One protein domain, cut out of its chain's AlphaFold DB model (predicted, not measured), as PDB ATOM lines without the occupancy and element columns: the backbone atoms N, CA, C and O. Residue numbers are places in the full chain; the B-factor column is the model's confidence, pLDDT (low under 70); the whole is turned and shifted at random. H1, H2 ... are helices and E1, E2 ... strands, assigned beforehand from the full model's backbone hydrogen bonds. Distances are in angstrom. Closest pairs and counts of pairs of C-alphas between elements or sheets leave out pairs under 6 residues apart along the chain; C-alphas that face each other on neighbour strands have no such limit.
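This is residues 116 to 217 of the 267 residues of an uncharacterized protein of Giardia muris (UniProt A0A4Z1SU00). A small three-stranded sheet, E1, E2 and E3, sits among crossed helices, and the long helix H6 runs away from it to make much of the longest axis, with residues 211 to 217 sticking out at the tip. H1 crosses H6 and meets H2 with its last residues, 127 to 131, while H4 meets H2 with its first residues, 164 to 168; the short H3 follows H2 and lies far from the sheet, and the short H5 lies at the end of the domain opposite the tip of H6. The printed part has 102 residues with six named helices and three named strands, in the order H1 E1 E2 H2 H3 H4 H5 E3 H6, and the class is mostly helix. The sheet has the order E1, E2, E3 and is antiparallel throughout. The whole is compact, with a radius of gyration of the C-alphas of 14.1 A, yet elongated in outline, spanning 49 by 29 by 25 A.

H1, residues 116 to 131, touches H6, residues 195 to 216, at a steep tilt of 52 degrees, opposite ways; their closest C-alphas, those of Ala 120 and Ala 202, are 5.0 A apart. With residues 127 to 131 alone H1 also touches H2, residues 144 to 153, at a steep tilt of 60 degrees, opposite ways; the closest C-alphas are those of Val 130 and Thr 146, 6.0 A apart. E1, residues 134 to 136, and E2, residues 139 to 143, form an antiparallel hairpin, with N 134 and O 141 at 2.9 A and N 136 and O 139 at 2.8 A, both within hydrogen-bond range. E3, residues 192 to 194, is the antiparallel neighbour of E2, with N 142 and O 193 at 2.9 A, within hydrogen-bond range. The pairing is staggered: E2 pairs with E1 over residues 139 to 141 and with E3 over residues 141 to 143. H4, residues 164 to 177, touches H2 with its residues 164 to 168 alone, at a steep tilt of 58 degrees, opposite ways; the closest C-alphas, those of His 151 and Phe 164, are 6.6 A apart. H4 and H6 only just touch, with 3 pairs of C-alphas within 8 A, the closest being Phe 171 and Leu 197 at 7.0 A. H1, H2, H4 and H6 are on the sheet but each only grazes it. H3, residues 156 to 159, and H5, residues 183 to 186, are not on the sheet; each is close to H4 but not clearly touching it, with closest C-alphas Gly 157 and Phe 164 at 7.3 A, and Leu 176 and Leu 183 at 7.4 A. H2 and H6 are apart. In H2 and H6 every O i to N i+4 pair is within hydrogen-bond range, against 10 of 12 in H1 and 9 of 10 in H4; H3 and H5 are too short for such a pair.

H1 begins at C-alpha 116, (-29.886, -47.582, -12.544), and is 24.1 A long from first to last C-alpha. E1, E2 and E3 measure 6.6 A, 12.5 A and 6.7 A. H2 is 14.1 A long and H4 is 20.1 A, beginning at C-alpha 164, (-30.215, -33.783, 9.419). H3 and H5 have four residues each. H6 is 31.6 A long and ends at C-alpha 216, (-39.582, -31.979, -19.479).

The two C-alphas farthest apart are those of Glu 184 and Arg 217, 48.9 A. The printed part has no cut, and its links are tight. The mean pLDDT of the printed part is 91.4; residues 186 to 189 are under 70.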
ATOM      1  N   VAL A 116     -29.606 -47.768 -13.972       96.44
ATOM      2  CA  VAL A 116     -29.886 -47.582 -12.544       96.44
ATOM      3  C   VAL A 116     -28.835 -48.268 -11.672       96.44
ATOM      4  O   VAL A 116     -28.398 -47.681 -10.689       96.44
ATOM      5  N   ASP A 117     -28.376 -49.458 -12.072       97.12
ATOM      6  CA  ASP A 117     -27.383 -50.226 -11.321       97.12
ATOM      7  C   ASP A 117     -26.008 -49.554 -11.350       97.12
ATOM      8  O   ASP A 117     -25.377 -49.439 -10.303       97.12
ATOM      9  N   ALA A 118     -25.573 -49.052 -12.514       97.06
ATOM     10  CA  ALA A 118     -24.306 -48.330 -12.637       97.06
ATOM     11  C   ALA A 118     -24.300 -47.046 -11.796       97.06
ATOM     12  O   ALA A 118     -23.352 -46.797 -11.057       97.06
ATOM     13  N   PHE A 119     -25.383 -46.262 -11.848       97.88
ATOM     14  CA  PHE A 119     -25.507 -45.067 -11.014       97.88
ATOM     15  C   PHE A 119     -25.554 -45.406  -9.523       97.88
ATOM     16  O   PHE A 119     -24.913 -44.732  -8.724       97.88
ATOM     17  N   ALA A 120     -26.313 -46.431  -9.134       97.88
ATOM     18  CA  ALA A 120     -26.452 -46.800  -7.733       97.88
ATOM     19  C   ALA A 120     -25.139 -47.334  -7.143       97.88
ATOM     20  O   ALA A 120     -24.848 -47.059  -5.983       97.88
ATOM     21  N   GLU A 121     -24.346 -48.063  -7.932       97.62
ATOM     22  CA  GLU A 121     -23.018 -48.526  -7.526       97.62
ATOM     23  C   GLU A 121     -22.037 -47.359  -7.378       97.62
ATOM     24  O   GLU A 121     -21.436 -47.201  -6.319       97.62
ATOM     25  N   TRP A 122     -21.961 -46.486  -8.387       98.06
ATOM     26  CA  TRP A 122     -21.162 -45.262  -8.322       98.06
ATOM     27  C   TRP A 122     -21.528 -44.396  -7.113       98.06
ATOM     28  O   TRP A 122     -20.665 -43.931  -6.378       98.06
ATOM     29  N   PHE A 123     -22.825 -44.195  -6.869       98.00
ATOM     30  CA  PHE A 123     -23.310 -43.368  -5.767       98.00
ATOM     31  C   PHE A 123     -22.888 -43.931  -4.409       98.00
ATOM     32  O   PHE A 123     -22.590 -43.183  -3.481       98.00
ATOM     33  N   VAL A 124     -22.869 -45.257  -4.285       97.44
ATOM     34  CA  VAL A 124     -22.360 -45.931  -3.098       97.44
ATOM     35  C   VAL A 124     -20.854 -45.689  -2.966       97.44
ATOM     36  O   VAL A 124     -20.439 -45.184  -1.928       97.44
ATOM     37  N   GLN A 125     -20.057 -45.937  -4.009       97.44
ATOM     38  CA  GLN A 125     -18.601 -45.715  -3.990       97.44
ATOM     39  C   GLN A 125     -18.231 -44.266  -3.637       97.44
ATOM     40  O   GLN A 125     -17.410 -44.030  -2.750       97.44
ATOM     41  N   LEU A 126     -18.934 -43.294  -4.227       97.38
ATOM     42  CA  LEU A 126     -18.808 -41.866  -3.933       97.38
ATOM     43  C   LEU A 126     -18.917 -41.562  -2.430       97.38
ATOM     44  O   LEU A 126     -18.175 -40.731  -1.905       97.38
ATOM     45  N   LEU A 127     -19.851 -42.216  -1.734       96.69
ATOM     46  CA  LEU A 127     -20.068 -42.034  -0.298       96.69
ATOM     47  C   LEU A 127     -19.061 -42.821   0.543       96.69
ATOM     48  O   LEU A 127     -18.611 -42.332   1.575       96.69
ATOM     49  N   GLU A 128     -18.669 -44.012   0.105       95.50
ATOM     50  CA  GLU A 128     -17.673 -44.830   0.800       95.50
ATOM     51  C   GLU A 128     -16.308 -44.153   0.852       95.50
ATOM     52  O   GLU A 128     -15.623 -44.236   1.866       95.50
ATOM     53  N   HIS A 129     -15.937 -43.407  -0.186       95.38
ATOM     54  CA  HIS A 129     -14.692 -42.647  -0.201       95.38
ATOM     55  C   HIS A 129     -14.682 -41.424   0.731       95.38
ATOM     56  O   HIS A 129     -13.641 -40.782   0.872       95.38
ATOM     57  N   VAL A 130     -15.803 -41.075   1.374       94.38
ATOM     58  CA  VAL A 130     -15.873 -39.930   2.298       94.38
ATOM     59  C   VAL A 130     -15.244 -40.245   3.654       94.38
ATOM     60  O   VAL A 130     -14.444 -39.444   4.130       94.38
ATOM     61  N   ASP A 131     -15.633 -41.362   4.277       92.00
ATOM     62  CA  ASP A 131     -15.150 -41.788   5.606       92.00
ATOM     63  C   ASP A 131     -14.845 -43.302   5.693       92.00
ATOM     64  O   ASP A 131     -14.594 -43.827   6.779       92.00
ATOM     65  N   GLY A 132     -14.901 -44.031   4.577       92.31
ATOM     66  CA  GLY A 132     -14.773 -45.484   4.550       92.31
ATOM     67  C   GLY A 132     -16.052 -46.224   4.952       92.31
ATOM     68  O   GLY A 132     -17.122 -45.647   5.163       92.31
ATOM     69  N   THR A 133     -15.930 -47.549   5.058       94.94
ATOM     70  CA  THR A 133     -16.999 -48.418   5.567       94.94
ATOM     71  C   THR A 133     -16.515 -49.278   6.721       94.94
ATOM     72  O   THR A 133     -15.335 -49.615   6.819       94.94
ATOM     73  N   HIS A 134     -17.447 -49.681   7.577       94.00
ATOM     74  CA  HIS A 134     -17.204 -50.614   8.671       94.00
ATOM     75  C   HIS A 134     -18.329 -51.641   8.769       94.00
ATOM     76  O   HIS A 134     -19.443 -51.435   8.282       94.00
ATOM     77  N   MET A 135     -18.037 -52.775   9.402       93.00
ATOM     78  CA  MET A 135     -19.029 -53.822   9.630       93.00
ATOM     79  C   MET A 135     -19.782 -53.571  10.936       93.00
ATOM     80  O   MET A 135     -19.175 -53.372  11.988       93.00
ATOM     81  N   VAL A 136     -21.108 -53.634  10.876       88.69
ATOM     82  CA  VAL A 136     -22.011 -53.600  12.029       88.69
ATOM     83  C   VAL A 136     -22.826 -54.890  12.005       88.69
ATOM     84  O   VAL A 136     -23.755 -55.057  11.214       88.69
ATOM     85  N   GLY A 137     -22.427 -55.860  12.830       86.44
ATOM     86  CA  GLY A 137     -22.918 -57.232  12.701       86.44
ATOM     87  C   GLY A 137     -22.526 -57.822  11.341       86.44
ATOM     88  O   GLY A 137     -21.343 -57.913  11.026       86.44
ATOM     89  N   ALA A 138     -23.518 -58.207  10.535       88.06
ATOM     90  CA  ALA A 138     -23.312 -58.710   9.173       88.06
ATOM     91  C   ALA A 138     -23.473 -57.631   8.084       88.06
ATOM     92  O   ALA A 138     -23.249 -57.914   6.908       88.06
ATOM     93  N   ALA A 139     -23.873 -56.409   8.448       91.44
ATOM     94  CA  ALA A 139     -24.110 -55.329   7.500       91.44
ATOM     95  C   ALA A 139     -22.858 -54.461   7.330       91.44
ATOM     96  O   ALA A 139     -22.196 -54.103   8.303       91.44
ATOM     97  N   ARG A 140     -22.558 -54.095   6.082       95.38
ATOM     98  CA  ARG A 140     -21.553 -53.083   5.752       95.38
ATOM     99  C   ARG A 140     -22.199 -51.706   5.815       95.38
ATOM    100  O   ARG A 140     -23.224 -51.490   5.164       95.38
ATOM    101  N   CYS A 141     -21.618 -50.802   6.590       95.62
ATOM    102  CA  CYS A 141     -22.209 -49.514   6.927       95.62
ATOM    103  C   CYS A 141     -21.240 -48.359   6.672       95.62
ATOM    104  O   CYS A 141     -20.025 -48.542   6.714       95.62
ATOM    105  N   VAL A 142     -21.801 -47.168   6.464       95.75
ATOM    106  CA  VAL A 142     -21.078 -45.889   6.503       95.75
ATOM    107  C   VAL A 142     -21.409 -45.142   7.799       95.75
ATOM    108  O   VAL A 142     -22.500 -45.335   8.357       95.75
ATOM    109  N   PRO A 143     -20.512 -44.282   8.300       94.81
ATOM    110  CA  PRO A 143     -20.790 -43.456   9.470       94.81
ATOM    111  C   PRO A 143     -21.794 -42.334   9.164       94.81
ATOM    112  O   PRO A 143     -21.959 -41.894   8.024       94.81
ATOM    113  N   SER A 144     -22.449 -41.809  10.202       94.12
ATOM    114  CA  SER A 144     -23.388 -40.680  10.086       94.12
ATOM    115  C   SER A 144     -22.766 -39.417   9.481       94.12
ATOM    116  O   SER A 144     -23.465 -38.653   8.818       94.12
ATOM    117  N   THR A 145     -21.456 -39.208   9.627       94.69
ATOM    118  CA  THR A 145     -20.715 -38.104   8.993       94.69
ATOM    119  C   THR A 145     -20.761 -38.162   7.465       94.69
ATOM    120  O   THR A 145     -20.838 -37.121   6.813       94.69
ATOM    121  N   THR A 146     -20.799 -39.360   6.878       95.62
ATOM    122  CA  THR A 146     -20.999 -39.551   5.435       95.62
ATOM    123  C   THR A 146     -22.425 -39.177   5.029       95.62
ATOM    124  O   THR A 146     -22.641 -38.510   4.018       95.62
ATOM    125  N   ILE A 147     -23.410 -39.518   5.863       95.75
ATOM    126  CA  ILE A 147     -24.817 -39.148   5.641       95.75
ATOM    127  C   ILE A 147     -25.025 -37.639   5.769       95.75
ATOM    128  O   ILE A 147     -25.848 -37.074   5.057       95.75
ATOM    129  N   TYR A 148     -24.258 -36.966   6.625       95.12
ATOM    130  CA  TYR A 148     -24.273 -35.508   6.720       95.12
ATOM    131  C   TYR A 148     -23.771 -34.846   5.429       95.12
ATOM    132  O   TYR A 148     -24.382 -33.894   4.935       95.12
ATOM    133  N   VAL A 149     -22.698 -35.386   4.836       94.81
ATOM    134  CA  VAL A 149     -22.233 -34.953   3.508       94.81
ATOM    135  C   VAL A 149     -23.334 -35.176   2.474       94.81
ATOM    136  O   VAL A 149     -23.655 -34.249   1.737       94.81
ATOM    137  N   LEU A 150     -23.986 -36.343   2.476       94.94
ATOM    138  CA  LEU A 150     -25.104 -36.623   1.576       94.94
ATOM    139  C   LEU A 150     -26.278 -35.642   1.755       94.94
ATOM    140  O   LEU A 150     -26.793 -35.122   0.767       94.94
ATOM    141  N   HIS A 151     -26.687 -35.360   2.996       94.81
ATOM    142  CA  HIS A 151     -27.752 -34.399   3.321       94.81
ATOM    143  C   HIS A 151     -27.437 -33.002   2.775       94.81
ATOM    144  O   HIS A 151     -28.297 -32.358   2.168       94.81
ATOM    145  N   THR A 152     -26.177 -32.580   2.923       92.94
ATOM    146  CA  THR A 152     -25.670 -31.297   2.422       92.94
ATOM    147  C   THR A 152     -25.661 -31.263   0.893       92.94
ATOM    148  O   THR A 152     -26.173 -30.318   0.292       92.94
ATOM    149  N   VAL A 153     -25.124 -32.308   0.258       93.06
ATOM    150  CA  VAL A 153     -25.013 -32.433  -1.204       93.06
ATOM    151  C   VAL A 153     -26.380 -32.490  -1.859       93.06
ATOM    152  O   VAL A 153     -26.582 -31.884  -2.894       93.06
ATOM    153  N   LEU A 154     -27.355 -33.155  -1.254       91.44
ATOM    154  CA  LEU A 154     -28.712 -33.200  -1.793       91.44
ATOM    155  C   LEU A 154     -29.555 -31.975  -1.433       91.44
ATOM    156  O   LEU A 154     -30.714 -31.896  -1.838       91.44
ATOM    157  N   LYS A 155     -29.002 -31.027  -0.663       91.38
ATOM    158  CA  LYS A 155     -29.719 -29.855  -0.146       91.38
ATOM    159  C   LYS A 155     -31.044 -30.242   0.530       91.38
ATOM    160  O   LYS A 155     -32.022 -29.499   0.435       91.38
ATOM    161  N   ILE A 156     -31.086 -31.378   1.235       89.75
ATOM    162  CA  ILE A 156     -32.320 -31.932   1.828       89.75
ATOM    163  C   ILE A 156     -32.999 -30.908   2.740       89.75
ATOM    164  O   ILE A 156     -34.202 -30.685   2.625       89.75
ATOM    165  N   GLY A 157     -32.229 -30.202   3.572       90.00
ATOM    166  CA  GLY A 157     -32.779 -29.160   4.444       90.00
ATOM    167  C   GLY A 157     -33.446 -28.006   3.691       90.00
ATOM    168  O   GLY A 157     -34.448 -27.473   4.153       90.00
ATOM    169  N   ALA A 158     -32.949 -27.640   2.507       88.56
ATOM    170  CA  ALA A 158     -33.543 -26.571   1.706       88.56
ATOM    171  C   ALA A 158     -34.756 -27.054   0.894       88.56
ATOM    172  O   ALA A 158     -35.740 -26.327   0.762       88.56
ATOM    173  N   VAL A 159     -34.683 -28.273   0.350       87.25
ATOM    174  CA  VAL A 159     -35.690 -28.822  -0.570       87.25
ATOM    175  C   VAL A 159     -36.858 -29.458   0.179       87.25
ATOM    176  O   VAL A 159     -38.012 -29.201  -0.153       87.25
ATOM    177  N   MET A 160     -36.568 -30.275   1.190       88.50
ATOM    178  CA  MET A 160     -37.566 -31.042   1.940       88.50
ATOM    179  C   MET A 160     -37.954 -30.386   3.268       88.50
ATOM    180  O   MET A 160     -38.920 -30.817   3.885       88.50
ATOM    181  N   GLN A 161     -37.238 -29.335   3.695       91.31
ATOM    182  CA  GLN A 161     -37.408 -28.713   5.019       91.31
ATOM    183  C   GLN A 161     -37.191 -29.713   6.172       91.31
ATOM    184  O   GLN A 161     -37.748 -29.556   7.257       91.31
ATOM    185  N   GLU A 162     -36.368 -30.738   5.934       92.50
ATOM    186  CA  GLU A 162     -36.041 -31.779   6.909       92.50
ATOM    187  C   GLU A 162     -34.665 -31.542   7.536       92.50
ATOM    188  O   GLU A 162     -33.667 -31.284   6.845       92.50
ATOM    189  N   SER A 163     -34.595 -31.660   8.863       95.31
ATOM    190  CA  SER A 163     -33.329 -31.576   9.590       95.31
ATOM    191  C   SER A 163     -32.439 -32.786   9.292       95.31
ATOM    192  O   SER A 163     -32.902 -33.831   8.826       95.31
ATOM    193  N   PHE A 164     -31.140 -32.662   9.574       94.56
ATOM    194  CA  PHE A 164     -30.215 -33.783   9.419       94.56
ATOM    195  C   PHE A 164     -30.626 -34.979  10.293       94.56
ATOM    196  O   PHE A 164     -30.574 -36.118   9.842       94.56
ATOM    197  N   GLU A 165     -31.104 -34.727  11.512       94.25
ATOM    198  CA  GLU A 165     -31.561 -35.757  12.447       94.25
ATOM    199  C   GLU A 165     -32.773 -36.513  11.900       94.25
ATOM    200  O   GLU A 165     -32.816 -37.736  11.983       94.25
ATOM    201  N   GLN A 166     -33.738 -35.808  11.296       94.19
ATOM    202  CA  GLN A 166     -34.909 -36.432  10.669       94.19
ATOM    203  C   GLN A 166     -34.509 -37.307   9.478       94.19
ATOM    204  O   GLN A 166     -34.986 -38.436   9.339       94.19
ATOM    205  N   PHE A 167     -33.589 -36.806   8.651       93.94
ATOM    206  CA  PHE A 167     -33.068 -37.538   7.504       93.94
ATOM    207  C   PHE A 167     -32.286 -38.791   7.925       93.94
ATOM    208  O   PHE A 167     -32.469 -39.866   7.353       93.94
ATOM    209  N   LEU A 168     -31.450 -38.687   8.961       93.88
ATOM    210  CA  LEU A 168     -30.691 -39.811   9.507       93.88
ATOM    211  C   LEU A 168     -31.612 -40.864  10.147       93.88
ATOM    212  O   LEU A 168     -31.443 -42.062   9.913       93.88
ATOM    213  N   GLU A 169     -32.617 -40.417  10.900       92.31
ATOM    214  CA  GLU A 169     -33.622 -41.269  11.542       92.31
ATOM    215  C   GLU A 169     -34.419 -42.091  10.518       92.31
ATOM    216  O   GLU A 169     -34.730 -43.257  10.763       92.31
ATOM    217  N   MET A 170     -34.710 -41.531   9.340       93.25
ATOM    218  CA  MET A 170     -35.361 -42.264   8.250       93.25
ATOM    219  C   MET A 170     -34.538 -43.488   7.817       93.25
ATOM    220  O   MET A 170     -35.085 -44.592   7.729       93.25
ATOM    221  N   PHE A 171     -33.232 -43.323   7.579       93.81
ATOM    222  CA  PHE A 171     -32.356 -44.449   7.238       93.81
ATOM    223  C   PHE A 171     -32.265 -45.456   8.380       93.81
ATOM    224  O   PHE A 171     -32.314 -46.664   8.149       93.81
ATOM    225  N   HIS A 172     -32.167 -44.969   9.614       90.81
ATOM    226  CA  HIS A 172     -32.067 -45.825  10.785       90.81
ATOM    227  C   HIS A 172     -33.317 -46.707  10.956       90.81
ATOM    228  O   HIS A 172     -33.214 -47.932  11.049       90.81
ATOM    229  N   ARG A 173     -34.515 -46.111  10.869       92.06
ATOM    230  CA  ARG A 173     -35.795 -46.839  10.900       92.06
ATOM    231  C   ARG A 173     -35.909 -47.861   9.782       92.06
ATOM    232  O   ARG A 173     -36.332 -48.985  10.042       92.06
ATOM    233  N   ALA A 174     -35.518 -47.500   8.560       93.81
ATOM    234  CA  ALA A 174     -35.512 -48.436   7.439       93.81
ATOM    235  C   ALA A 174     -34.565 -49.622   7.703       93.81
ATOM    236  O   ALA A 174     -34.918 -50.771   7.440       93.81
ATOM    237  N   GLY A 175     -33.393 -49.369   8.294       92.56
ATOM    238  CA  GLY A 175     -32.443 -50.409   8.692       92.56
ATOM    239  C   GLY A 175     -33.005 -51.372   9.737       92.56
ATOM    240  O   GLY A 175     -32.877 -52.585   9.571       92.56
ATOM    241  N   LEU A 176     -33.678 -50.853  10.769       91.69
ATOM    242  CA  LEU A 176     -34.361 -51.671  11.780       91.69
ATOM    243  C   LEU A 176     -35.491 -52.509  11.163       91.69
ATOM    244  O   LEU A 176     -35.598 -53.703  11.433       91.69
ATOM    245  N   GLN A 177     -36.319 -51.905  10.304       92.81
ATOM    246  CA  GLN A 177     -37.448 -52.582   9.654       92.81
ATOM    247  C   GLN A 177     -37.009 -53.728   8.736       92.81
ATOM    248  O   GLN A 177     -37.696 -54.743   8.655       92.81
ATOM    249  N   LEU A 178     -35.862 -53.583   8.070       92.12
ATOM    250  CA  LEU A 178     -35.280 -54.626   7.224       92.12
ATOM    251  C   LEU A 178     -34.427 -55.639   8.005       92.12
ATOM    252  O   LEU A 178     -33.853 -56.540   7.398       92.12
ATOM    253  N   GLY A 179     -34.321 -55.502   9.332       91.56
ATOM    254  CA  GLY A 179     -33.496 -56.374  10.171       91.56
ATOM    255  C   GLY A 179     -31.991 -56.245   9.909       91.56
ATOM    256  O   GLY A 179     -31.233 -57.160  10.220       91.56
ATOM    257  N   LEU A 180     -31.557 -55.128   9.317       90.56
ATOM    258  CA  LEU A 180     -30.149 -54.829   9.032       90.56
ATOM    259  C   LEU A 180     -29.430 -54.236  10.246       90.56
ATOM    260  O   LEU A 180     -28.210 -54.336  10.345       90.56
ATOM    261  N   LEU A 181     -30.195 -53.608  11.139       89.50
ATOM    262  CA  LEU A 181     -29.734 -53.011  12.387       89.50
ATOM    263  C   LEU A 181     -30.516 -53.603  13.566       89.50
ATOM    264  O   LEU A 181     -31.669 -54.013  13.412       89.50
ATOM    265  N   SER A 182     -29.905 -53.624  14.749       86.12
ATOM    266  CA  SER A 182     -30.554 -54.019  16.003       86.12
ATOM    267  C   SER A 182     -30.862 -52.814  16.900       86.12
ATOM    268  O   SER A 182     -30.188 -51.786  16.848       86.12
ATOM    269  N   LEU A 183     -31.841 -52.960  17.799       82.19
ATOM    270  CA  LEU A 183     -32.174 -51.937  18.807       82.19
ATOM    271  C   LEU A 183     -31.025 -51.663  19.793       82.19
ATOM    272  O   LEU A 183     -30.983 -50.622  20.441       82.19
ATOM    273  N   GLU A 184     -30.090 -52.599  19.953       77.62
ATOM    274  CA  GLU A 184     -28.895 -52.374  20.772       77.62
ATOM    275  C   GLU A 184     -27.907 -51.445  20.063       77.62
ATOM    276  O   GLU A 184     -27.276 -50.611  20.709       77.62
ATOM    277  N   GLN A 185     -27.822 -51.539  18.733       73.31
ATOM    278  CA  GLN A 185     -26.987 -50.665  17.908       73.31
ATOM    279  C   GLN A 185     -27.535 -49.237  17.845       73.31
ATOM    280  O   GLN A 185     -26.745 -48.301  17.839       73.31
ATOM    281  N   GLU A 186     -28.857 -49.066  17.917       66.56
ATOM    282  CA  GLU A 186     -29.512 -47.758  18.077       66.56
ATOM    283  C   GLU A 186     -29.051 -47.011  19.337       66.56
ATOM    284  O   GLU A 186     -28.952 -45.788  19.353       66.56
ATOM    285  N   ARG A 187     -28.759 -47.752  20.411       68.31
ATOM    286  CA  ARG A 187     -28.329 -47.178  21.694       68.31
ATOM    287  C   ARG A 187     -26.846 -46.822  21.722       68.31
ATOM    288  O   ARG A 187     -26.414 -46.139  22.650       68.31
ATOM    289  N   MET A 188     -26.063 -47.295  20.755       67.38
ATOM    290  CA  MET A 188     -24.657 -46.927  20.634       67.38
ATOM    291  C   MET A 188     -24.544 -45.541  19.991       67.38
ATOM    292  O   MET A 188     -25.246 -45.222  19.039       67.38
ATOM    293  N   SER A 189     -23.630 -44.709  20.493       58.62
ATOM    294  CA  SER A 189     -23.450 -43.314  20.057       58.62
ATOM    295  C   SER A 189     -22.984 -43.148  18.603       58.62
ATOM    296  O   SER A 189     -22.890 -42.024  18.115       58.62
ATOM    297  N   THR A 190     -22.678 -44.240  17.901       70.31
ATOM    298  CA  THR A 190     -22.166 -44.223  16.528       70.31
ATOM    299  C   THR A 190     -23.246 -44.674  15.549       70.31
ATOM    300  O   THR A 190     -23.257 -45.814  15.077       70.31
ATOM    301  N   THR A 191     -24.170 -43.766  15.225       84.94
ATOM    302  CA  THR A 191     -25.198 -44.020  14.209       84.94
ATOM    303  C   THR A 191     -24.534 -44.360  12.875       84.94
ATOM    304  O   THR A 191     -23.751 -43.579  12.336       84.94
ATOM    305  N   SER A 192     -24.830 -45.552  12.362       91.56
ATOM    306  CA  SER A 192     -24.224 -46.112  11.154       91.56
ATOM    307  C   SER A 192     -25.324 -46.571  10.207       91.56
ATOM    308  O   SER A 192     -26.293 -47.188  10.650       91.56
ATOM    309  N   ILE A 193     -25.185 -46.283   8.914       94.81
ATOM    310  CA  ILE A 193     -26.216 -46.581   7.917       94.81
ATOM    311  C   ILE A 193     -25.748 -47.705   6.987       94.81
ATOM    312  O   ILE A 193     -24.694 -47.565   6.362       94.81
ATOM    313  N   PRO A 194     -26.515 -48.806   6.856       96.00
ATOM    314  CA  PRO A 194     -26.203 -49.884   5.927       96.00
ATOM    315  C   PRO A 194     -26.123 -49.408   4.475       96.00
ATOM    316  O   PRO A 194     -27.050 -48.777   3.963       96.00
ATOM    317  N   VAL A 195     -25.063 -49.803   3.772       96.81
ATOM    318  CA  VAL A 195     -24.827 -49.441   2.366       96.81
ATOM    319  C   VAL A 195     -25.971 -49.896   1.453       96.81
ATOM    320  O   VAL A 195     -26.328 -49.207   0.500       96.81
ATOM    321  N   VAL A 196     -26.613 -51.023   1.766       96.69
ATOM    322  CA  VAL A 196     -27.769 -51.508   0.996       96.69
ATOM    323  C   VAL A 196     -28.918 -50.490   0.967       96.69
ATOM    324  O   VAL A 196     -29.574 -50.350  -0.062       96.69
ATOM    325  N   LEU A 197     -29.123 -49.721   2.043       96.88
ATOM    326  CA  LEU A 197     -30.131 -48.658   2.068       96.88
ATOM    327  C   LEU A 197     -29.736 -47.490   1.165       96.88
ATOM    328  O   LEU A 197     -30.595 -46.931   0.487       96.88
ATOM    329  N   LEU A 198     -28.444 -47.151   1.109       96.94
ATOM    330  CA  LEU A 198     -27.929 -46.126   0.199       96.94
ATOM    331  C   LEU A 198     -28.138 -46.527  -1.259       96.94
ATOM    332  O   LEU A 198     -28.542 -45.695  -2.065       96.94
ATOM    333  N   LYS A 199     -27.956 -47.809  -1.591       96.94
ATOM    334  CA  LYS A 199     -28.214 -48.331  -2.939       96.94
ATOM    335  C   LYS A 199     -29.696 -48.239  -3.325       96.94
ATOM    336  O   LYS A 199     -30.025 -47.816  -4.435       96.94
ATOM    337  N   VAL A 200     -30.604 -48.573  -2.403       96.81
ATOM    338  CA  VAL A 200     -32.062 -48.413  -2.602       96.81
ATOM    339  C   VAL A 200     -32.429 -46.937  -2.787       96.81
ATOM    340  O   VAL A 200     -33.192 -46.582  -3.690       96.81
ATOM    341  N   PHE A 201     -31.845 -46.061  -1.974       96.06
ATOM    342  CA  PHE A 201     -32.033 -44.620  -2.083       96.06
ATOM    343  C   PHE A 201     -31.533 -44.078  -3.435       96.06
ATOM    344  O   PHE A 201     -32.279 -43.395  -4.138       96.06
ATOM    345  N   ALA A 202     -30.328 -44.463  -3.861       97.12
ATOM    346  CA  ALA A 202     -29.745 -44.082  -5.149       97.12
ATOM    347  C   ALA A 202     -30.601 -44.538  -6.339       97.12
ATOM    348  O   ALA A 202     -30.797 -43.788  -7.294       97.12
ATOM    349  N   THR A 203     -31.170 -45.742  -6.251       97.19
ATOM    350  CA  THR A 203     -32.104 -46.278  -7.253       97.19
ATOM    351  C   THR A 203     -33.321 -45.361  -7.405       97.19
ATOM    352  O   THR A 203     -33.708 -45.006  -8.519       97.19
ATOM    353  N   THR A 204     -33.904 -44.928  -6.284       95.69
ATOM    354  CA  THR A 204     -35.073 -44.030  -6.267       95.69
ATOM    355  C   THR A 204     -34.723 -42.651  -6.830       95.69
ATOM    356  O   THR A 204     -35.479 -42.059  -7.607       95.69
ATOM    357  N   LEU A 205     -33.537 -42.151  -6.487       94.31
ATOM    358  CA  LEU A 205     -33.028 -40.878  -6.977       94.31
ATOM    359  C   LEU A 205     -32.805 -40.896  -8.499       94.31
ATOM    360  O   LEU A 205     -33.281 -40.011  -9.207       94.31
ATOM    361  N   TYR A 206     -32.175 -41.948  -9.024       96.19
ATOM    362  CA  TYR A 206     -31.982 -42.149 -10.461       96.19
ATOM    363  C   TYR A 206     -33.306 -42.172 -11.233       96.19
ATOM    364  O   TYR A 206     -33.447 -41.539 -12.285       96.19
ATOM    365  N   GLN A 207     -34.298 -42.896 -10.708       95.44
ATOM    366  CA  GLN A 207     -35.631 -42.960 -11.306       95.44
ATOM    367  C   GLN A 207     -36.293 -41.579 -11.335       95.44
ATOM    368  O   GLN A 207     -36.948 -41.234 -12.322       95.44
ATOM    369  N   SER A 208     -36.075 -40.772 -10.296       92.06
ATOM    370  CA  SER A 208     -36.581 -39.400 -10.205       92.06
ATOM    371  C   SER A 208     -35.931 -38.486 -11.246       92.06
ATOM    372  O   SER A 208     -36.650 -37.786 -11.963       92.06
ATOM    373  N   PHE A 209     -34.604 -38.549 -11.419       91.62
ATOM    374  CA  PHE A 209     -33.905 -37.830 -12.494       91.62
ATOM    375  C   PHE A 209     -34.417 -38.247 -13.873       91.62
ATOM    376  O   PHE A 209     -34.805 -37.403 -14.679       91.62
ATOM    377  N   SER A 210     -34.505 -39.557 -14.118       91.00
ATOM    378  CA  SER A 210     -34.948 -40.107 -15.401       91.00
ATOM    379  C   SER A 210     -36.383 -39.710 -15.748       91.00
ATOM    380  O   SER A 210     -36.682 -39.353 -16.888       91.00
ATOM    381  N   THR A 211     -37.285 -39.761 -14.768       91.25
ATOM    382  CA  THR A 211     -38.700 -39.415 -14.956       91.25
ATOM    383  C   THR A 211     -38.870 -37.918 -15.190       91.25
ATOM    384  O   THR A 211     -39.595 -37.524 -16.103       91.25
ATOM    385  N   THR A 212     -38.162 -37.090 -14.418       87.38
ATOM    386  CA  THR A 212     -38.194 -35.627 -14.556       87.38
ATOM    387  C   THR A 212     -37.633 -35.187 -15.904       87.38
ATOM    388  O   THR A 212     -38.247 -34.390 -16.605       87.38
ATOM    389  N   PHE A 213     -36.506 -35.755 -16.334       86.62
ATOM    390  CA  PHE A 213     -35.927 -35.423 -17.633       86.62
ATOM    391  C   PHE A 213     -36.881 -35.753 -18.792       86.62
ATOM    392  O   PHE A 213     -37.132 -34.921 -19.666       86.62
ATOM    393  N   ARG A 214     -37.488 -36.950 -18.770       86.44
ATOM    394  CA  ARG A 214     -38.453 -37.376 -19.796       86.44
ATOM    395  C   ARG A 214     -39.716 -36.517 -19.808       86.44
ATOM    396  O   ARG A 214     -40.254 -36.256 -20.884       86.44
ATOM    397  N   SER A 215     -40.199 -36.078 -18.643       86.50
ATOM    398  CA  SER A 215     -41.401 -35.241 -18.559       86.50
ATOM    399  C   SER A 215     -41.174 -33.837 -19.120       86.50
ATOM    400  O   SER A 215     -42.070 -33.292 -19.764       86.50
ATOM    401  N   LEU A 216     -39.965 -33.290 -18.956       83.75
ATOM    402  CA  LEU A 216     -39.582 -31.979 -19.479       83.75
ATOM    403  C   LEU A 216     -39.356 -31.961 -21.001       83.75
ATOM    404  O   LEU A 216     -39.289 -30.880 -21.580       83.75
ATOM    405  N   ARG A 217     -39.270 -33.130 -21.659       78.69
ATOM    406  CA  ARG A 217     -39.037 -33.271 -23.113       78.69
ATOM    407  C   ARG A 217     -37.848 -32.440 -23.616       78.69
ATOM    408  O   ARG A 217     -37.902 -31.865 -24.704       78.69
TER     409      ARG A 217